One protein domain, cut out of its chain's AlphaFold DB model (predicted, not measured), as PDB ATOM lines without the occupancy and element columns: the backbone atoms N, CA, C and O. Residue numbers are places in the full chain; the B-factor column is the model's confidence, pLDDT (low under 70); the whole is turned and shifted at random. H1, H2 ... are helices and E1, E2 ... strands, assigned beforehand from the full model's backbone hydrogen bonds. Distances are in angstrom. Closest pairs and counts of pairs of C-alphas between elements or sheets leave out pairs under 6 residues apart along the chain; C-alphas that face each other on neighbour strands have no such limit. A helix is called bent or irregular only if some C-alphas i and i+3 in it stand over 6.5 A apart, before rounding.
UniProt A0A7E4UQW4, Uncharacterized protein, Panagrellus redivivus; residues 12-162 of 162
ATOM      1  N   ILE A  12     -34.613  76.957  12.892       96.00
ATOM      2  CA  ILE A  12     -33.925  77.108  14.176       96.00
ATOM      3  C   ILE A  12     -32.672  77.972  14.055       96.00
ATOM      4  O   ILE A  12     -31.899  77.871  13.105       96.00
ATOM      5  N   GLU A  13     -32.452  78.803  15.067       96.75
ATOM      6  CA  GLU A  13     -31.225  79.571  15.255       96.75
ATOM      7  C   GLU A  13     -30.542  79.060  16.527       96.75
ATOM      8  O   GLU A  13     -31.162  79.005  17.590       96.75
ATOM      9  N   VAL A  14     -29.279  78.658  16.417       97.31
ATOM     10  CA  VAL A  14     -28.467  78.155  17.536       97.31
ATOM     11  C   VAL A  14     -27.112  78.853  17.551       97.31
ATOM     12  O   VAL A  14     -26.707  79.445  16.561       97.31
ATOM     13  N   GLN A  15     -26.367  78.811  18.651       96.62
ATOM     14  CA  GLN A  15     -25.039  79.440  18.686       96.62
ATOM     15  C   GLN A  15     -23.963  78.589  18.009       96.62
ATOM     16  O   GLN A  15     -22.967  79.129  17.530       96.62
ATOM     17  N   TRP A  16     -24.156  77.269  17.981       96.81
ATOM     18  CA  TRP A  16     -23.215  76.309  17.422       96.81
ATOM     19  C   TRP A  16     -23.945  75.058  16.936       96.81
ATOM     20  O   TRP A  16     -24.874  74.578  17.587       96.81
ATOM     21  N   ALA A  17     -23.495  74.513  15.812       97.12
ATOM     22  CA  ALA A  17     -23.949  73.243  15.271       97.12
ATOM     23  C   ALA A  17     -22.786  72.498  14.609       97.12
ATOM     24  O   ALA A  17     -21.861  73.110  14.070       97.12
ATOM     25  N   ASN A  18     -22.849  71.167  14.632       95.06
ATOM     26  CA  ASN A  18     -21.962  70.319  13.839       95.06
ATOM     27  C   ASN A  18     -22.629  69.928  12.511       95.06
ATOM     28  O   ASN A  18     -23.847  70.043  12.353       95.06
ATOM     29  N   GLN A  19     -21.832  69.411  11.572       93.62
ATOM     30  CA  GLN A  19     -22.310  69.042  10.234       93.62
ATOM     31  C   GLN A  19     -23.427  67.991  10.259       93.62
ATOM     32  O   GLN A  19     -24.379  68.095   9.496       93.62
ATOM     33  N   MET A  20     -23.369  67.020  11.178       93.44
ATOM     34  CA  MET A  20     -24.409  65.991  11.299       93.44
ATOM     35  C   MET A  20     -25.761  66.571  11.729       93.44
ATOM     36  O   MET A  20     -26.795  66.168  11.210       93.44
ATOM     37  N   THR A  21     -25.774  67.525  12.663       95.75
ATOM     38  CA  THR A  21     -26.992  68.220  13.099       95.75
ATOM     39  C   THR A  21     -27.556  69.092  11.986       95.75
ATOM     40  O   THR A  21     -28.773  69.127  11.798       95.75
ATOM     41  N   ILE A  22     -26.682  69.768  11.239       96.19
ATOM     42  CA  ILE A  22     -27.082  70.581  10.093       96.19
ATOM     43  C   ILE A  22     -27.739  69.700   9.026       96.19
ATOM     44  O   ILE A  22     -28.891  69.939   8.669       96.19
ATOM     45  N   ALA A  23     -27.062  68.623   8.622       94.31
ATOM     46  CA  ALA A  23     -27.580  67.654   7.664       94.31
ATOM     47  C   ALA A  23     -28.919  67.057   8.105       94.31
ATOM     48  O   ALA A  23     -29.862  67.041   7.326       94.31
ATOM     49  N   ALA A  24     -29.039  66.611   9.360       95.00
ATOM     50  CA  ALA A  24     -30.282  66.039   9.875       95.00
ATOM     51  C   ALA A  24     -31.444  67.050   9.851       95.00
ATOM     52  O   ALA A  24     -32.574  66.692   9.522       95.00
ATOM     53  N   THR A  25     -31.165  68.321  10.156       95.38
ATOM     54  CA  THR A  25     -32.179  69.386  10.120       95.38
ATOM     55  C   THR A  25     -32.628  69.679   8.691       95.38
ATOM     56  O   THR A  25     -33.826  69.783   8.427       95.38
ATOM     57  N   GLU A  26     -31.680  69.789   7.761       94.44
ATOM     58  CA  GLU A  26     -31.952  70.043   6.344       94.44
ATOM     59  C   GLU A  26     -32.645  68.852   5.665       94.44
ATOM     60  O   GLU A  26     -33.577  69.060   4.886       94.44
ATOM     61  N   LEU A  27     -32.258  67.620   6.014       93.00
ATOM     62  CA  LEU A  27     -32.876  66.369   5.563       93.00
ATOM     63  C   LEU A  27     -34.344  66.274   5.988       93.00
ATOM     64  O   LEU A  27     -35.197  65.908   5.184       93.00
ATOM     65  N   ALA A  28     -34.665  66.667   7.224       92.81
ATOM     66  CA  ALA A  28     -36.046  66.773   7.700       92.81
ATOM     67  C   ALA A  28     -36.833  67.926   7.033       92.81
ATOM     68  O   ALA A  28     -38.007  68.152   7.338       92.81
ATOM     69  N   GLY A  29     -36.196  68.680   6.130       92.31
ATOM     70  CA  GLY A  29     -36.785  69.806   5.416       92.31
ATOM     71  C   GLY A  29     -36.830  71.097   6.229       92.31
ATOM     72  O   GLY A  29     -37.606  71.985   5.879       92.31
ATOM     73  N   GLY A  30     -36.058  71.201   7.313       94.25
ATOM     74  CA  GLY A  30     -35.912  72.402   8.137       94.25
ATOM     75  C   GLY A  30     -34.847  73.381   7.626       94.25
ATOM     76  O   GLY A  30     -34.245  73.187   6.566       94.25
ATOM     77  N   ARG A  31     -34.610  74.445   8.398       95.25
ATOM     78  CA  ARG A  31     -33.543  75.445   8.223       95.25
ATOM     79  C   ARG A  31     -32.820  75.619   9.554       95.25
ATOM     80  O   ARG A  31     -33.457  75.691  10.601       95.25
ATOM     81  N   ILE A  32     -31.497  75.707   9.506       96.81
ATOM     82  CA  ILE A  32     -30.659  76.000  10.667       96.81
ATOM     83  C   ILE A  32     -29.747  77.180  10.342       96.81
ATOM     84  O   ILE A  32     -29.178  77.236   9.255       96.81
ATOM     85  N   ARG A  33     -29.609  78.125  11.274       96.81
ATOM     86  CA  ARG A  33     -28.596  79.191  11.230       96.81
ATOM     87  C   ARG A  33     -27.797  79.199  12.525       96.81
ATOM     88  O   ARG A  33     -28.349  78.934  13.596       96.81
ATOM     89  N   THR A  34     -26.513  79.531  12.432       97.94
ATOM     90  CA  THR A  34     -25.667  79.759  13.601       97.94
ATOM     91  C   THR A  34     -25.452  81.248  13.836       97.94
ATOM     92  O   THR A  34     -25.011  81.969  12.943       97.94
ATOM     93  N   ALA A  35     -25.774  81.731  15.038       96.94
ATOM     94  CA  ALA A  35     -25.685  83.148  15.374       96.94
ATOM     95  C   ALA A  35     -25.008  83.392  16.721       96.94
ATOM     96  O   ALA A  35     -25.254  82.690  17.704       96.94
ATOM     97  N   TYR A  36     -24.175  84.427  16.774       96.81
ATOM     98  CA  TYR A  36     -23.521  84.846  18.005       96.81
ATOM     99  C   TYR A  36     -24.445  85.731  18.849       96.81
ATOM    100  O   TYR A  36     -25.150  86.597  18.331       96.81
ATOM    101  N   TYR A  37     -24.413  85.522  20.164       96.25
ATOM    102  CA  TYR A  37     -25.085  86.358  21.154       96.25
ATOM    103  C   TYR A  37     -24.067  86.755  22.219       96.25
ATOM    104  O   TYR A  37     -23.541  85.896  22.927       96.25
ATOM    105  N   ASP A  38     -23.796  88.055  22.345       94.81
ATOM    106  CA  ASP A  38     -23.026  88.585  23.469       94.81
ATOM    107  C   ASP A  38     -23.819  88.480  24.786       94.81
ATOM    108  O   ASP A  38     -25.004  88.152  24.791       94.81
ATOM    109  N   LEU A  39     -23.164  88.757  25.915       95.00
ATOM    110  CA  LEU A  39     -23.763  88.619  27.247       95.00
ATOM    111  C   LEU A  39     -25.080  89.385  27.412       95.00
ATOM    112  O   LEU A  39     -26.013  88.847  28.008       95.00
ATOM    113  N   ASP A  40     -25.172  90.611  26.902       95.06
ATOM    114  CA  ASP A  40     -26.367  91.437  27.076       95.06
ATOM    115  C   ASP A  40     -27.479  90.977  26.135       95.06
ATOM    116  O   ASP A  40     -28.617  90.783  26.567       95.06
ATOM    117  N   SER A  41     -27.134  90.680  24.881       95.62
ATOM    118  CA  SER A  41     -28.058  90.078  23.916       95.62
ATOM    119  C   SER A  41     -28.613  88.735  24.391       95.62
ATOM    120  O   SER A  41     -29.802  88.463  24.232       95.62
ATOM    121  N   LEU A  42     -27.774  87.890  24.998       96.12
ATOM    122  CA  LEU A  42     -28.184  86.599  25.542       96.12
ATOM    123  C   LEU A  42     -29.107  86.778  26.748       96.12
ATOM    124  O   LEU A  42     -30.142  86.123  26.816       96.12
ATOM    125  N   ARG A  43     -28.777  87.684  27.678       96.50
ATOM    126  CA  ARG A  43     -29.648  88.012  28.820       96.50
ATOM    127  C   ARG A  43     -31.019  88.493  28.355       96.50
ATOM    128  O   ARG A  43     -32.025  88.018  28.874       96.50
ATOM    129  N   ALA A  44     -31.048  89.381  27.361       96.94
ATOM    130  CA  ALA A  44     -32.286  89.866  26.765       96.94
ATOM    131  C   ALA A  44     -33.087  88.733  26.097       96.94
ATOM    132  O   ALA A  44     -34.301  88.665  26.264       96.94
ATOM    133  N   ALA A  45     -32.426  87.825  25.373       96.06
ATOM    134  CA  ALA A  45     -33.087  86.716  24.688       96.06
ATOM    135  C   ALA A  45     -33.616  85.625  25.641       96.06
ATOM    136  O   ALA A  45     -34.661  85.040  25.365       96.06
ATOM    137  N   VAL A  46     -32.907  85.346  26.740       97.00
ATOM    138  CA  VAL A  46     -33.257  84.286  27.704       97.00
ATOM    139  C   VAL A  46     -34.424  84.695  28.602       97.00
ATOM    140  O   VAL A  46     -35.344  83.901  28.788       97.00
ATOM    141  N   ASP A  47     -34.409  85.917  29.143       96.88
ATOM    142  CA  ASP A  47     -35.514  86.456  29.942       96.88
ATOM    143  C   ASP A  47     -35.906  87.862  29.451       96.88
ATOM    144  O   ASP A  47     -35.556  88.882  30.063       96.88
ATOM    145  N   PRO A  48     -36.654  87.940  28.333       96.31
ATOM    146  CA  PRO A  48     -37.080  89.217  27.776       96.31
ATOM    147  C   PRO A  48     -37.997  89.984  28.730       96.31
ATOM    148  O   PRO A  48     -37.996  91.214  28.740       96.31
ATOM    149  N   GLN A  49     -38.770  89.285  29.567       95.50
ATOM    150  CA  GLN A  49     -39.689  89.940  30.488       95.50
ATOM    151  C   GLN A  49     -38.931  90.686  31.589       95.50
ATOM    152  O   GLN A  49     -39.272  91.832  31.889       95.50
ATOM    153  N   ALA A  50     -37.899  90.070  32.174       96.56
ATOM    154  CA  ALA A  50     -37.022  90.749  33.120       96.56
ATOM    155  C   ALA A  50     -36.265  91.907  32.456       96.56
ATOM    156  O   ALA A  50     -36.198  92.992  33.035       96.56
ATOM    157  N   TRP A  51     -35.768  91.717  31.227       96.94
ATOM    158  CA  TRP A  51     -35.081  92.777  30.482       96.94
ATOM    159  C   TRP A  51     -35.959  94.021  30.302       96.94
ATOM    160  O   TRP A  51     -35.550  95.126  30.662       96.94
ATOM    161  N   PHE A  52     -37.191  93.844  29.814       95.94
ATOM    162  CA  PHE A  52     -38.113  94.958  29.578       95.94
ATOM    163  C   PHE A  52     -38.598  95.619  30.873       95.94
ATOM    164  O   PHE A  52     -38.786  96.833  30.902       95.94
ATOM    165  N   ARG A  53     -38.751  94.869  31.975       95.56
ATOM    166  CA  ARG A  53     -39.100  95.448  33.288       95.56
ATOM    167  C   ARG A  53     -38.019  96.369  33.847       95.56
ATOM    168  O   ARG A  53     -38.357  97.306  34.562       95.56
ATOM    169  N   ASN A  54     -36.755  96.130  33.509       94.94
ATOM    170  CA  ASN A  54     -35.651  97.003  33.911       94.94
ATOM    171  C   ASN A  54     -35.638  98.336  33.142       94.94
ATOM    172  O   ASN A  54     -34.856  99.218  33.484       94.94
ATOM    173  N   GLY A  55     -36.479  98.495  32.112       93.69
ATOM    174  CA  GLY A  55     -36.528  99.708  31.292       93.69
ATOM    175  C   GLY A  55     -35.318  99.878  30.371       93.69
ATOM    176  O   GLY A  55     -35.090 100.970  29.858       93.69
ATOM    177  N   ASN A  56     -34.542  98.812  30.153       94.56
ATOM    178  CA  ASN A  56     -33.392  98.855  29.260       94.56
ATOM    179  C   ASN A  56     -33.852  98.886  27.792       94.56
ATOM    180  O   ASN A  56     -34.758  98.125  27.425       94.56
ATOM    181  N   PRO A  57     -33.217  99.700  26.928       95.25
ATOM    182  CA  PRO A  57     -33.430  99.598  25.490       95.25
ATOM    183  C   PRO A  57     -32.975  98.224  24.986       95.25
ATOM    184  O   PRO A  57     -32.167  97.535  25.618       95.25
ATOM    185  N   ILE A  58     -33.501  97.803  23.839       95.62
ATOM    186  CA  ILE A  58     -33.080  96.552  23.207       95.62
ATOM    187  C   ILE A  58     -31.616  96.684  22.773       95.62
ATOM    188  O   ILE A  58     -31.300  97.590  21.996       95.62
ATOM    189  N   PRO A  59     -30.716  95.803  23.242       94.69
ATOM    190  CA  PRO A  59     -29.314  95.885  22.877       94.69
ATOM    191  C   PRO A  59     -29.123  95.453  21.413       94.69
ATOM    192  O   PRO A  59     -29.796  94.521  20.956       94.69
ATOM    193  N   PRO A  60     -28.209  96.090  20.661       93.19
ATOM    194  CA  PRO A  60     -27.743  95.541  19.398       93.19
ATOM    195  C   PRO A  60     -26.825  94.342  19.673       93.19
ATOM    196  O   PRO A  60     -25.955  94.412  20.545       93.19
ATOM    197  N   ARG A  61     -26.980  93.256  18.906       92.06
ATOM    198  CA  ARG A  61     -26.037  92.129  18.943       92.06
ATOM    199  C   ARG A  61     -24.662  92.609  18.518       92.06
ATOM    200  O   ARG A  61     -24.504  93.171  17.433       92.06
ATOM    201  N   LYS A  62     -23.670  92.356  19.366       91.38
ATOM    202  CA  LYS A  62     -22.272  92.646  19.041       91.38
ATOM    203  C   LYS A  62     -21.718  91.603  18.074       91.38
ATOM    204  O   LYS A  62     -22.192  90.470  18.013       91.38
ATOM    205  N   ILE A  63     -20.680  91.995  17.344       91.19
ATOM    206  CA  ILE A  63     -19.911  91.096  16.478       91.19
ATOM    207  C   ILE A  63     -19.194  90.057  17.362       91.19
ATOM    208  O   ILE A  63     -18.776  90.393  18.480       91.19
ATOM    209  N   PRO A  64     -19.070  88.793  16.918       94.00
ATOM    210  CA  PRO A  64     -18.297  87.789  17.633       94.00
ATOM    211  C   PRO A  64     -16.838  88.229  17.824       94.00
ATOM    212  O   PRO A  64     -16.298  88.989  17.018       94.00
ATOM    213  N   PRO A  65     -16.156  87.719  18.864       93.81
ATOM    214  CA  PRO A  65     -14.725  87.947  19.021       93.81
ATOM    215  C   PRO A  65     -13.953  87.396  17.814       93.81
ATOM    216  O   PRO A  65     -14.384  86.435  17.174       93.81
ATOM    217  N   HIS A  66     -12.765  87.944  17.552       91.94
ATOM    218  CA  HIS A  66     -11.925  87.561  16.409       91.94
ATOM    219  C   HIS A  66     -11.623  86.050  16.343       91.94
ATOM    220  O   HIS A  66     -11.475  85.486  15.267       91.94
ATOM    221  N   SER A  67     -11.582  85.351  17.479       94.62
ATOM    222  CA  SER A  67     -11.400  83.892  17.511       94.62
ATOM    223  C   SER A  67     -12.584  83.097  16.946       94.62
ATOM    224  O   SER A  67     -12.419  81.927  16.619       94.62
ATOM    225  N   LEU A  68     -13.777  83.698  16.881       95.06
ATOM    226  CA  LEU A  68     -15.024  83.063  16.446       95.06
ATOM    227  C   LEU A  68     -15.586  83.655  15.146       95.06
ATOM    228  O   LEU A  68     -16.506  83.071  14.582       95.06
ATOM    229  N   ILE A  69     -15.050  84.780  14.658       94.56
ATOM    230  CA  ILE A  69     -15.514  85.436  13.423       94.56
ATOM    231  C   ILE A  69     -15.537  84.449  12.246       94.56
ATOM    232  O   ILE A  69     -16.550  84.325  11.567       94.56
ATOM    233  N   SER A  70     -14.477  83.649  12.085       96.00
ATOM    234  CA  SER A  70     -14.352  82.665  11.005       96.00
ATOM    235  C   SER A  70     -15.443  81.599  11.048       96.00
ATOM    236  O   SER A  70     -15.918  81.178  10.000       96.00
ATOM    237  N   TYR A  71     -15.891  81.199  12.240       97.31
ATOM    238  CA  TYR A  71     -16.973  80.229  12.389       97.31
ATOM    239  C   TYR A  71     -18.307  80.789  11.880       97.31
ATOM    240  O   TYR A  71     -19.020  80.097  11.159       97.31
ATOM    241  N   TYR A  72     -18.627  82.040  12.230       96.94
ATOM    242  CA  TYR A  72     -19.904  82.679  11.887       96.94
ATOM    243  C   TYR A  72     -19.946  83.298  10.483       96.94
ATOM    244  O   TYR A  72     -21.037  83.628  10.012       96.94
ATOM    245  N   THR A  73     -18.798  83.438   9.819       96.38
ATOM    246  CA  THR A  73     -18.692  83.822   8.400       96.38
ATOM    247  C   THR A  73     -18.652  82.604   7.468       96.38
ATOM    248  O   THR A  73     -18.939  82.732   6.284       96.38
ATOM    249  N   ASP A  74     -18.333  81.409   7.974       97.06
ATOM    250  CA  ASP A  74     -18.282  80.187   7.165       97.06
ATOM    251  C   ASP A  74     -19.690  79.656   6.841       97.06
ATOM    252  O   ASP A  74     -20.469  79.260   7.719       97.06
ATOM    253  N   ALA A  75     -19.992  79.588   5.543       97.62
ATOM    254  CA  ALA A  75     -21.229  79.035   5.010       97.62
ATOM    255  C   ALA A  75     -21.466  77.577   5.429       97.62
ATOM    256  O   ALA A  75     -22.609  77.190   5.660       97.62
ATOM    257  N   ASN A  76     -20.416  76.770   5.622       96.94
ATOM    258  CA  ASN A  76     -20.569  75.380   6.059       96.94
ATOM    259  C   ASN A  76     -21.141  75.271   7.473       96.94
ATOM    260  O   ASN A  76     -21.781  74.271   7.793       96.94
ATOM    261  N   ASN A  77     -20.978  76.297   8.305       97.50
ATOM    262  CA  ASN A  77     -21.557  76.339   9.648       97.50
ATOM    263  C   ASN A  77     -22.925  77.031   9.669       97.50
ATOM    264  O   ASN A  77     -23.492  77.216  10.745       97.50
ATOM    265  N   ARG A  78     -23.461  77.420   8.500       97.44
ATOM    266  CA  ARG A  78     -24.705  78.196   8.350       97.44
ATOM    267  C   ARG A  78     -24.616  79.505   9.140       97.44
ATOM    268  O   ARG A  78     -25.572  79.928   9.795       97.44
ATOM    269  N   GLY A  79     -23.422  80.095   9.117       97.12
ATOM    270  CA  GLY A  79     -23.078  81.292   9.862       97.12
ATOM    271  C   GLY A  79     -23.942  82.481   9.464       97.12
ATOM    272  O   GLY A  79     -24.182  82.727   8.286       97.12
ATOM    273  N   TYR A  80     -24.425  83.234  10.446       95.44
ATOM    274  CA  TYR A  80     -25.305  84.369  10.183       95.44
ATOM    275  C   TYR A  80     -24.630  85.536   9.439       95.44
ATOM    276  O   TYR A  80     -25.355  86.375   8.910       95.44
ATOM    277  N   LEU A  81     -23.290  85.581   9.408       95.00
ATOM    278  CA  LEU A  81     -22.489  86.551   8.652       95.00
ATOM    279  C   LEU A  81     -22.045  86.010   7.285       95.00
ATOM    280  O   LEU A  81     -21.416  86.743   6.524       95.00
ATOM    281  N   ALA A  82     -22.327  84.740   6.980       95.44
ATOM    282  CA  ALA A  82     -22.002  84.156   5.688       95.44
ATOM    283  C   ALA A  82     -22.947  84.699   4.598       95.44
ATOM    284  O   ALA A  82     -24.130  84.929   4.875       95.44
ATOM    285  N   PRO A  83     -22.473  84.874   3.351       94.25
ATOM    286  CA  PRO A  83     -23.333  85.267   2.240       94.25
ATOM    287  C   PRO A  83     -24.373  84.182   1.948       94.25
ATOM    288  O   PRO A  83     -24.030  83.002   1.849       94.25
ATOM    289  N   ASP A  84     -25.633  84.565   1.725       92.12
ATOM    290  CA  ASP A  84     -26.703  83.590   1.464       92.12
ATOM    291  C   ASP A  84     -26.440  82.747   0.193       92.12
ATOM    292  O   ASP A  84     -26.816  81.577   0.132       92.12
ATOM    293  N   SER A  85     -25.721  83.290  -0.800       94.31
ATOM    294  CA  SER A  85     -25.290  82.555  -2.002       94.31
ATOM    295  C   SER A  85     -24.284  81.434  -1.702       94.31
ATOM    296  O   SER A  85     -24.343  80.354  -2.299       94.31
ATOM    297  N   GLU A  86     -23.360  81.669  -0.770       97.00
ATOM    298  CA  GLU A  86     -22.394  80.664  -0.332       97.00
ATOM    299  C   GLU A  86     -23.062  79.601   0.537       97.00
ATOM    300  O   GLU A  86     -22.750  78.417   0.396       97.00
ATOM    301  N   ILE A  87     -24.026  80.000   1.379       95.50
ATOM    302  CA  ILE A  87     -24.858  79.067   2.148       95.50
ATOM    303  C   ILE A  87     -25.592  78.126   1.192       95.50
ATOM    304  O   ILE A  87     -25.448  76.915   1.330       95.50
ATOM    305  N   ALA A  88     -26.283  78.650   0.175       93.56
ATOM    306  CA  ALA A  88     -26.993  77.826  -0.808       93.56
ATOM    307  C   ALA A  88     -26.062  76.824  -1.523       93.56
ATOM    308  O   ALA A  88     -26.414  75.660  -1.717       93.56
ATOM    309  N   THR A  89     -24.839  77.248  -1.857       95.62
ATOM    310  CA  THR A  89     -23.826  76.373  -2.473       95.62
ATOM    311  C   THR A  89     -23.343  75.283  -1.505       95.62
ATOM    312  O   THR A  89     -23.145  74.133  -1.902       95.62
ATOM    313  N   SER A  90     -23.140  75.626  -0.230       96.06
ATOM    314  CA  SER A  90     -22.740  74.676   0.815       96.06
ATOM    315  C   SER A  90     -23.838  73.647   1.101       96.06
ATOM    316  O   SER A  90     -23.549  72.453   1.195       96.06
ATOM    317  N   GLU A  91     -25.096  74.088   1.168       93.69
ATOM    318  CA  GLU A  91     -26.267  73.221   1.305       93.69
ATOM    319  C   GLU A  91     -26.362  72.225   0.143       93.69
ATOM    320  O   GLU A  91     -26.493  71.024   0.379       93.69
ATOM    321  N   GLN A  92     -26.220  72.697  -1.103       93.81
ATOM    322  CA  GLN A  92     -26.234  71.822  -2.276       93.81
ATOM    323  C   GLN A  92     -25.129  70.760  -2.186       93.81
ATOM    324  O   GLN A  92     -25.411  69.567  -2.295       93.81
ATOM    325  N   ARG A  93     -23.887  71.167  -1.903       95.06
ATOM    326  CA  ARG A  93     -22.761  70.235  -1.752       95.06
ATOM    327  C   ARG A  93     -23.017  69.190  -0.665       95.06
ATOM    328  O   ARG A  93     -22.708  68.018  -0.856       95.06
ATOM    329  N   LEU A  94     -23.559  69.598   0.484       94.00
ATOM    330  CA  LEU A  94     -23.850  68.674   1.581       94.00
ATOM    331  C   LEU A  94     -24.945  67.673   1.190       94.00
ATOM    332  O   LEU A  94     -24.823  66.489   1.507       94.00
ATOM    333  N   SER A  95     -25.964  68.135   0.462       92.62
ATOM    334  CA  SER A  95     -27.042  67.290  -0.062       92.62
ATOM    335  C   SER A  95     -26.546  66.243  -1.065       92.62
ATOM    336  O   SER A  95     -26.992  65.100  -1.020       92.62
ATOM    337  N   GLU A  96     -25.560  66.595  -1.897       93.62
ATOM    338  CA  GLU A  96     -24.907  65.679  -2.838       93.62
ATOM    339  C   GLU A  96     -24.049  64.632  -2.110       93.62
ATOM    340  O   GLU A  96     -24.118  63.451  -2.433       93.62
ATOM    341  N   ILE A  97     -23.277  65.041  -1.094       93.25
ATOM    342  CA  ILE A  97     -22.415  64.139  -0.306       93.25
ATOM    343  C   ILE A  97     -23.234  63.112   0.487       93.25
ATOM    344  O   ILE A  97     -22.808  61.969   0.639       93.25
ATOM    345  N   LEU A  98     -24.370  63.533   1.043       91.75
ATOM    346  CA  LEU A  98     -25.223  62.701   1.894       91.75
ATOM    347  C   LEU A  98     -26.434  62.120   1.147       91.75
ATOM    348  O   LEU A  98     -27.295  61.511   1.777       91.75
ATOM    349  N   GLU A  99     -26.490  62.318  -0.171       91.56
ATOM    350  CA  GLU A  99     -27.487  61.761  -1.089       91.56
ATOM    351  C   GLU A  99     -28.947  62.015  -0.661       91.56
ATOM    352  O   GLU A  99     -29.808  61.139  -0.761       91.56
ATOM    353  N   TYR A 100     -29.253  63.235  -0.204       87.75
ATOM    354  CA  TYR A 100     -30.621  63.640   0.124       87.75
ATOM    355  C   TYR A 100     -31.142  64.762  -0.760       87.75
ATOM    356  O   TYR A 100     -30.411  65.639  -1.205       87.75
ATOM    357  N   THR A 101     -32.455  64.761  -0.991       85.50
ATOM    358  CA  THR A 101     -33.130  65.844  -1.710       85.50
ATOM    359  C   THR A 101     -33.822  66.765  -0.719       85.50
ATOM    360  O   THR A 101     -34.701  66.338   0.028       85.50
ATOM    361  N   ARG A 102     -33.469  68.051  -0.750       80.94
ATOM    362  CA  ARG A 102     -34.170  69.088   0.004       80.94
ATOM    363  C   ARG A 102     -35.180  69.780  -0.906       80.94
ATOM    364  O   ARG A 102     -34.806  70.419  -1.883       80.94
ATOM    365  N   SER A 103     -36.464  69.676  -0.571       78.06
ATOM    366  CA  SER A 103     -37.525  70.450  -1.220       78.06
ATOM    367  C   SER A 103     -38.166  71.378  -0.198       78.06
ATOM    368  O   SER A 103     -38.819  70.938   0.751       78.06
ATOM    369  N   VAL A 104     -37.953  72.680  -0.378       82.88
ATOM    370  CA  VAL A 104     -38.601  73.721   0.418       82.88
ATOM    371  C   VAL A 104     -39.632  74.397  -0.484       82.88
ATOM    372  O   VAL A 104     -39.250  74.959  -1.509       82.88
ATOM    373  N   PRO A 105     -40.934  74.345  -0.148       88.31
ATOM    374  CA  PRO A 105     -41.947  75.110  -0.868       88.31
ATOM    375  C   PRO A 105     -41.610  76.604  -0.859       88.31
ATOM    376  O   PRO A 105     -41.146  77.111   0.161       88.31
ATOM    377  N   VAL A 106     -41.885  77.312  -1.957       87.50
ATOM    378  CA  VAL A 106     -41.566  78.747  -2.100       87.50
ATOM    379  C   VAL A 106     -42.150  79.568  -0.949       87.50
ATOM    380  O   VAL A 106     -41.417  80.293  -0.287       87.50
ATOM    381  N   GLU A 107     -43.425  79.351  -0.618       89.44
ATOM    382  CA  GLU A 107     -44.104  80.018   0.505       89.44
ATOM    383  C   GLU A 107     -43.373  79.807   1.843       89.44
ATOM    384  O   GLU A 107     -43.292  80.703   2.681       89.44
ATOM    385  N   GLN A 108     -42.806  78.615   2.050       88.69
ATOM    386  CA  GLN A 108     -42.066  78.300   3.267       88.69
ATOM    387  C   GLN A 108     -40.709  79.005   3.301       88.69
ATOM    388  O   GLN A 108     -40.295  79.451   4.371       88.69
ATOM    389  N   ALA A 109     -40.028  79.092   2.156       87.31
ATOM    390  CA  ALA A 109     -38.766  79.808   2.027       87.31
ATOM    391  C   ALA A 109     -38.964  81.312   2.275       87.31
ATOM    392  O   ALA A 109     -38.244  81.897   3.079       87.31
ATOM    393  N   GLU A 110     -40.001  81.909   1.685       90.12
ATOM    394  CA  GLU A 110     -40.379  83.308   1.926       90.12
ATOM    395  C   GLU A 110     -40.704  83.562   3.401       90.12
ATOM    396  O   GLU A 110     -40.232  84.538   3.989       90.12
ATOM    397  N   ALA A 111     -41.448  82.651   4.038       92.06
ATOM    398  CA  ALA A 111     -41.743  82.739   5.464       92.06
ATOM    399  C   ALA A 111     -40.474  82.675   6.329       92.06
ATOM    400  O   ALA A 111     -40.378  83.387   7.329       92.06
ATOM    401  N   TRP A 112     -39.494  81.844   5.965       92.00
ATOM    402  CA  TRP A 112     -38.222  81.784   6.682       92.00
ATOM    403  C   TRP A 112     -37.381  83.036   6.481       92.00
ATOM    404  O   TRP A 112     -36.764  83.483   7.444       92.00
ATOM    405  N   GLU A 113     -37.388  83.636   5.291       89.81
ATOM    406  CA  GLU A 113     -36.692  84.906   5.073       89.81
ATOM    407  C   GLU A 113     -37.329  86.065   5.834       89.81
ATOM    408  O   GLU A 113     -36.615  86.847   6.457       89.81
ATOM    409  N   ALA A 114     -38.660  86.119   5.910       90.06
ATOM    410  CA  ALA A 114     -39.354  87.085   6.762       90.06
ATOM    411  C   ALA A 114     -39.041  86.900   8.263       90.06
ATOM    412  O   ALA A 114     -39.183  87.836   9.051       90.06
ATOM    413  N   GLN A 115     -38.622  85.697   8.666       92.06
ATOM    414  CA  GLN A 115     -38.211  85.358  10.031       92.06
ATOM    415  C   GLN A 115     -36.695  85.479  10.258       92.06
ATOM    416  O   GLN A 115     -36.235  85.291  11.389       92.06
ATOM    417  N   THR A 116     -35.910  85.793   9.223       91.50
ATOM    418  CA  THR A 116     -34.464  85.984   9.343       91.50
ATOM    419  C   THR A 116     -34.187  87.300  10.074       91.50
ATOM    420  O   THR A 116     -34.595  88.380   9.648       91.50
ATOM    421  N   LYS A 117     -33.468  87.221  11.197       93.00
ATOM    422  CA  LYS A 117     -33.025  88.403  11.948       93.00
ATOM    423  C   LYS A 117     -31.831  89.056  11.260       93.00
ATOM    424  O   LYS A 117     -30.938  88.362  10.776       93.00
ATOM    425  N   GLN A 118     -31.751  90.383  11.325       90.69
ATOM    426  CA  GLN A 118     -30.529  91.098  10.947       90.69
ATOM    427  C   GLN A 118     -29.371  90.756  11.895       90.69
ATOM    428  O   GLN A 118     -29.586  90.379  13.049       90.69
ATOM    429  N   ALA A 119     -28.128  90.923  11.440       90.88
ATOM    430  CA  ALA A 119     -26.932  90.569  12.208       90.88
ATOM    431  C   ALA A 119     -26.900  91.196  13.617       90.88
ATOM    432  O   ALA A 119     -26.602  90.510  14.592       90.88
ATOM    433  N   ASN A 120     -27.312  92.457  13.748       90.00
ATOM    434  CA  ASN A 120     -27.363  93.201  15.010       90.00
ATOM    435  C   ASN A 120     -28.680  93.023  15.802       90.00
ATOM    436  O   ASN A 120     -28.847  93.640  16.851       90.00
ATOM    437  N   GLN A 121     -29.640  92.229  15.325       93.06
ATOM    438  CA  GLN A 121     -30.987  92.168  15.895       93.06
ATOM    439  C   GLN A 121     -31.177  90.979  16.846       93.06
ATOM    440  O   GLN A 121     -30.966  89.828  16.473       93.06
ATOM    441  N   VAL A 122     -31.655  91.249  18.065       94.62
ATOM    442  CA  VAL A 122     -31.971  90.214  19.071       94.62
ATOM    443  C   VAL A 122     -33.378  89.636  18.867       94.62
ATOM    444  O   VAL A 122     -33.556  88.415  18.790       94.62
ATOM    445  N   PHE A 123     -34.380  90.512  18.757       95.12
ATOM    446  CA  PHE A 123     -35.797  90.152  18.665       95.12
ATOM    447  C   PHE A 123     -36.328  90.352  17.252       95.12
ATOM    448  O   PHE A 123     -36.114  91.403  16.656       95.12
ATOM    449  N   LEU A 124     -37.076  89.378  16.736       93.19
ATOM    450  CA  LEU A 124     -37.761  89.531  15.456       93.19
ATOM    451  C   LEU A 124     -38.846  90.616  15.571       93.19
ATOM    452  O   LEU A 124     -39.644  90.598  16.507       93.19
ATOM    453  N   GLY A 125     -38.869  91.559  14.629       90.69
ATOM    454  CA  GLY A 125     -39.890  92.611  14.558       90.69
ATOM    455  C   GLY A 125     -39.687  93.811  15.488       90.69
ATOM    456  O   GLY A 125     -40.467  94.756  15.412       90.69
ATOM    457  N   VAL A 126     -38.643  93.825  16.326       92.56
ATOM    458  CA  VAL A 126     -38.301  94.989  17.161       92.56
ATOM    459  C   VAL A 126     -36.851  95.398  16.918       92.56
ATOM    460  O   VAL A 126     -35.956  94.549  16.903       92.56
ATOM    461  N   LYS A 127     -36.620  96.692  16.678       92.38
ATOM    462  CA  LYS A 127     -35.295  97.227  16.348       92.38
ATOM    463  C   LYS A 127     -34.435  97.408  17.608       92.38
ATOM    464  O   LYS A 127     -34.973  97.668  18.688       92.38
ATOM    465  N   PRO A 128     -33.100  97.303  17.489       94.19
ATOM    466  CA  PRO A 128     -32.189  97.749  18.538       94.19
ATOM    467  C   PRO A 128     -32.425  99.219  18.906       94.19
ATOM    468  O   PRO A 128     -32.832 100.024  18.071       94.19
ATOM    469  N   GLY A 129     -32.199  99.565  20.170       94.44
ATOM    470  CA  GLY A 129     -32.432 100.906  20.709       94.44
ATOM    471  C   GLY A 129     -33.884 101.200  21.098       94.44
ATOM    472  O   GLY A 129     -34.123 102.126  21.872       94.44
ATOM    473  N   SER A 130     -34.857 100.412  20.628       95.25
ATOM    474  CA  SER A 130     -36.257 100.568  21.029       95.25
ATOM    475  C   SER A 130     -36.477 100.199  22.500       95.25
ATOM    476  O   SER A 130     -35.864  99.266  23.023       95.25
ATOM    477  N   LEU A 131     -37.402 100.899  23.158       95.88
ATOM    478  CA  LEU A 131     -37.816 100.653  24.538       95.88
ATOM    479  C   LEU A 131     -39.229 100.066  24.569       95.88
ATOM    480  O   LEU A 131     -40.160 100.628  23.994       95.88
ATOM    481  N   VAL A 132     -39.398  98.930  25.241       96.50
ATOM    482  CA  VAL A 132     -40.676  98.209  25.307       96.50
ATOM    483  C   VAL A 132     -41.332  98.454  26.664       96.50
ATOM    484  O   VAL A 132     -40.821  98.013  27.689       96.50
ATOM    485  N   SER A 133     -42.490  99.120  26.677       96.00
ATOM    486  CA  SER A 133     -43.318  99.264  27.881       96.00
ATOM    487  C   SER A 133     -44.355  98.149  27.936       96.00
ATOM    488  O   SER A 133     -45.300  98.110  27.143       96.00
ATOM    489  N   LEU A 134     -44.198  97.250  28.910       94.31
ATOM    490  CA  LEU A 134     -45.163  96.177  29.169       94.31
ATOM    491  C   LEU A 134     -46.482  96.707  29.750       94.31
ATOM    492  O   LEU A 134     -47.534  96.124  29.492       94.31
ATOM    493  N   ALA A 135     -46.430  97.803  30.516       94.94
ATOM    494  CA  ALA A 135     -47.610  98.417  31.124       94.94
ATOM    495  C   ALA A 135     -48.504  99.066  30.060       94.94
ATOM    496  O   ALA A 135     -49.705  98.804  30.013       94.94
ATOM    497  N   ASP A 136     -47.898  99.842  29.159       95.56
ATOM    498  CA  ASP A 136     -48.626 100.569  28.113       95.56
ATOM    499  C   ASP A 136     -48.866  99.729  26.856       95.56
ATOM    500  O   ASP A 136     -49.630 100.143  25.983       95.56
ATOM    501  N   ARG A 137     -48.201  98.569  26.749       95.44
ATOM    502  CA  ARG A 137     -48.164  97.711  25.553       95.44
ATOM    503  C   ARG A 137     -47.701  98.479  24.313       95.44
ATOM    504  O   ARG A 137     -48.289  98.366  23.239       95.44
ATOM    505  N   LYS A 138     -46.652  99.287  24.481       96.19
ATOM    506  CA  LYS A 138     -46.096 100.155  23.436       96.19
ATOM    507  C   LYS A 138     -44.601  99.930  23.271       96.19
ATOM    508  O   LYS A 138     -43.905  99.583  24.224       96.19
ATOM    509  N   VAL A 139     -44.129 100.179  22.055       96.44
ATOM    510  CA  VAL A 139     -42.710 100.220  21.707       96.44
ATOM    511  C   VAL A 139     -42.365 101.659  21.344       96.44
ATOM    512  O   VAL A 139     -43.033 102.266  20.511       96.44
ATOM    513  N   PHE A 140     -41.343 102.204  21.993       95.44
ATOM    514  CA  PHE A 140     -40.831 103.545  21.749       95.44
ATOM    515  C   PHE A 140     -39.528 103.440  20.967       95.44
ATOM    516  O   PHE A 140     -38.581 102.804  21.425       95.44
ATOM    517  N   GLU A 141     -39.479 104.039  19.783       94.38
ATOM    518  CA  GLU A 141     -38.269 104.084  18.962       94.38
ATOM    519  C   GLU A 141     -37.425 105.326  19.292       94.38
ATOM    520  O   GLU A 141     -37.982 106.375  19.639       94.38
ATOM    521  N   PRO A 142     -36.085 105.237  19.199       93.44
ATOM    522  CA  PRO A 142     -35.222 106.393  19.391       93.44
ATOM    523  C   PRO A 142     -35.456 107.426  18.281       93.44
ATOM    524  O   PRO A 142     -35.394 107.107  17.097       93.44
ATOM    525  N   THR A 143     -35.697 108.680  18.663       93.50
ATOM    526  CA  THR A 143     -35.918 109.796  17.723       93.50
ATOM    527  C   THR A 143     -34.703 110.707  17.573       93.50
ATOM    528  O   THR A 143     -34.579 111.415  16.576       93.50
ATOM    529  N   HIS A 144     -33.803 110.717  18.559       94.69
ATOM    530  CA  HIS A 144     -32.630 111.582  18.544       94.69
ATOM    531  C   HIS A 144     -31.591 111.067  17.527       94.69
ATOM    532  O   HIS A 144     -31.204 109.901  17.635       94.69
ATOM    533  N   PRO A 145     -31.064 111.911  16.615       93.06
ATOM    534  CA  PRO A 145     -30.133 111.481  15.565       93.06
ATOM    535  C   PRO A 145     -28.929 110.685  16.082       93.06
ATOM    536  O   PRO A 145     -28.670 109.595  15.591       93.06
ATOM    537  N   ALA A 146     -28.273 111.154  17.150       91.31
ATOM    538  CA  ALA A 146     -27.126 110.453  17.742       91.31
ATOM    539  C   ALA A 146     -27.458 109.047  18.290       91.31
ATOM    540  O   ALA A 146     -26.603 108.169  18.304       91.31
ATOM    541  N   LEU A 147     -28.694 108.818  18.755       90.12
ATOM    542  CA  LEU A 147     -29.115 107.487  19.203       90.12
ATOM    543  C   LEU A 147     -29.415 106.592  18.005       90.12
ATOM    544  O   LEU A 147     -29.064 105.418  18.021       90.12
ATOM    545  N   ILE A 148     -30.044 107.146  16.969       90.69
ATOM    546  CA  ILE A 148     -30.304 106.418  15.727       90.69
ATOM    547  C   ILE A 148     -28.980 105.940  15.129       90.69
ATOM    548  O   ILE A 148     -28.869 104.761  14.823       90.69
ATOM    549  N   GLU A 149     -27.976 106.812  15.036       88.44
ATOM    550  CA  GLU A 149     -26.625 106.477  14.567       88.44
ATOM    551  C   GLU A 149     -25.979 105.389  15.434       88.44
ATOM    552  O   GLU A 149     -25.594 104.343  14.923       88.44
ATOM    553  N   HIS A 150     -25.985 105.554  16.762       87.00
ATOM    554  CA  HIS A 150     -25.408 104.578  17.692       87.00
ATOM    555  C   HIS A 150     -26.014 103.166  17.583       87.00
ATOM    556  O   HIS A 150     -25.305 102.172  17.737       87.00
ATOM    557  N   TYR A 151     -27.325 103.065  17.346       87.44
ATOM    558  CA  TYR A 151     -28.025 101.784  17.199       87.44
ATOM    559  C   TYR A 151     -28.121 101.305  15.740       87.44
ATOM    560  O   TYR A 151     -28.635 100.207  15.495       87.44
ATOM    561  N   SER A 152     -27.629 102.091  14.776       79.56
ATOM    562  CA  SER A 152     -27.652 101.731  13.359       79.56
ATOM    563  C   SER A 152     -26.495 100.784  13.002       79.56
ATOM    564  O   SER A 152     -25.364 100.977  13.440       79.56
ATOM    565  N   PRO A 153     -26.757  99.731  12.209       61.16
ATOM    566  CA  PRO A 153     -25.797  98.656  11.944       61.16
ATOM    567  C   PRO A 153     -24.631  98.989  11.000       61.16
ATOM    568  O   PRO A 153     -23.668  98.224  10.977       61.16
ATOM    569  N   GLU A 154     -24.719 100.042  10.183       56.25
ATOM    570  CA  GLU A 154     -23.856 100.181   8.995       56.25
ATOM    571  C   GLU A 154     -22.375 100.443   9.312       56.25
ATOM    572  O   GLU A 154     -21.508  99.953   8.590       56.25
ATOM    573  N   GLU A 155     -22.052 101.125  10.412       49.59
ATOM    574  CA  GLU A 155     -20.661 101.498  10.710       49.59
ATOM    575  C   GLU A 155     -19.886 100.405  11.463       49.59
ATOM    576  O   GLU A 155     -18.720 100.143  11.167       49.59
ATOM    577  N   ALA A 156     -20.531  99.683  12.386       50.81
ATOM    578  CA  ALA A 156     -19.830  98.738  13.260       50.81
ATOM    579  C   ALA A 156     -19.293  97.491  12.528       50.81
ATOM    580  O   ALA A 156     -18.244  96.962  12.904       50.81
ATOM    581  N   LEU A 157     -19.999  97.012  11.494       52.94
ATOM    582  CA  LEU A 157     -19.616  95.818  10.728       52.94
ATOM    583  C   LEU A 157     -18.470  96.099   9.743       52.94
ATOM    584  O   LEU A 157     -17.612  95.240   9.546       52.94
ATOM    585  N   ALA A 158     -18.431  97.299   9.156       50.62
ATOM    586  CA  ALA A 158     -17.425  97.680   8.170       50.62
ATOM    587  C   ALA A 158     -16.018  97.836   8.774       50.62
ATOM    588  O   ALA A 158     -15.034  97.505   8.113       50.62
ATOM    589  N   ASP A 159     -15.918  98.292  10.025       49.53
ATOM    590  CA  ASP A 159     -14.627  98.507  10.690       49.53
ATOM    591  C   ASP A 159     -13.977  97.218  11.216       49.53
ATOM    592  O   ASP A 159     -12.758  97.157  11.325       49.53
ATOM    593  N   HIS A 160     -14.761  96.176  11.512       49.91
ATOM    594  CA  HIS A 160     -14.250  94.910  12.067       49.91
ATOM    595  C   HIS A 160     -13.938  93.842  11.009       49.91
ATOM    596  O   HIS A 160     -13.344  92.816  11.337       49.91
ATOM    597  N   LEU A 161     -14.366  94.053   9.760       50.72
ATOM    598  CA  LEU A 161     -14.058  93.183   8.617       50.72
ATOM    599  C   LEU A 161     -12.860  93.689   7.783       50.72
ATOM    600  O   LEU A 161     -12.556  93.094   6.748       50.72
ATOM    601  N   ARG A 162     -12.202  94.775   8.211       39.59
ATOM    602  CA  ARG A 162     -10.936  95.287   7.659       39.59
ATOM    603  C   ARG A 162      -9.748  94.783   8.470       39.59
ATOM    604  O   ARG A 162      -8.694  94.556   7.837       39.59
TER     605      ARG A 162
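Overview. This is residues 12 to 162 of the 162 residues of an uncharacterized protein of Panagrellus redivivus (UniProt A0A7E4UQW4). Two groups of short elements lie toward opposite ends of the longest axis, with long stretches without named elements running between them. In one group E1 and E2 run side by side, H1 packs on E2, and H5 stands crosswise near H1; in the other, H3 packs on E3 of the E3 E4 hairpin, and H2 meets H3 at a corner, while contacts between helices are few. The printed part has 151 residues, with eight named helices and four named strands in the order E1 H1 E2 H2 H3 H4 H5 H6 E3 E4 H7 H8; the sheet E1 E2 is parallel and the sheet E3 E4 antiparallel. The class is mostly helix, with 68 residues in helices and 13 in strands. The whole is only just compact, close to loose, with a radius of gyration of the C-alphas of 17.4 A and spans of 52 by 37 by 24 A.

Arrangement. Begin at E1, residues 12 to 14, and look across to E2, residues 31 to 34: these parallel neighbours stand at 18 degrees, with N 12 and O 31 at 2.9 A and N 14 and O 33 at 3.0 A, both within hydrogen-bond range. Between them in the chain is H1, residues 19 to 27, and the three form a strand-helix-strand unit, two parallel neighbour strands with a helix between, whose crossover is right-handed. The closest C-alphas of H1 and E2 are those of Thr 25 and Arg 31, 6.5 A apart. Next come H2, residues 39 to 46, and H3, residues 48 to 53, which only just touch, and only at the corner, with 3 pairs of C-alphas within 8 A; the closest are those of Ala 44 and Trp 51, 5.5 A apart, and their lines are about perpendicular at 75 degrees. At H4, residues 66 to 73, the C-alphas of Tyr 72 and Thr 34 of E2 are the closest of the two elements, 6.7 A apart. H5, residues 84 to 97, is close to but not clearly touching H1: the closest C-alphas, those of Leu 94 and Ala 23, are 7.2 A apart, and the lines are about perpendicular at 89 degrees. H6, residues 106 to 114, is apart from H5, and only just apart from E2, the closest C-alphas being 8.0 A apart. Find next the hairpin of E3, residues 131 to 133, and E4, residues 138 to 140, antiparallel at 157 degrees, with N 131 and O 140 at 2.8 A and N 133 and O 138 at 2.9 A, within hydrogen-bond range. The closest C-alphas of E3 and H3 are those of Val 132 and Phe 52, 5.9 A apart. H7, residues 145 to 151, and H8, residues 154 to 160, are apart. Every O i to N i+4 pair is within hydrogen-bond range in H1, H2, H3, H5, H6 and H7, but 2 of 4 are in H4 and 0 of 3 in H8, where 1 of 4 O i to N i+3 pairs is.

Along the chain. Find C-alpha 12 at (-33.925, 77.108, 14.176), where E1 begins. From first to last C-alpha, H1 is 11.9 A long, E2 10.5 A, H2 10.4 A and H4 11.1 A; H4 is irregular, with C-alphas 67 and 70 7.2 A apart. Find C-alpha 84 at (-26.703, 83.590, 1.464); from there H5, the longest helix, runs 20.0 A to C-alpha 97. H6 is 12.4 A long, H7 10.1 A and H8 11.4 A, ending at C-alpha 160 at (-14.250, 94.910, 12.067). H8 is neither bent nor irregular, but only just: C-alphas 154 and 157 are 6.3 A apart.

Size, cuts and confidence. The two C-alphas farthest apart, those of Glu 99 and His 144, are 53.8 A apart. The printed part has no cut. The links H3 to H4, of 12 residues, and H6 to E3, of 16 residues, are long. The mean pLDDT of the printed part is 90.9, and residues 153 to 162 are under 70; residue 162 is the chain's last.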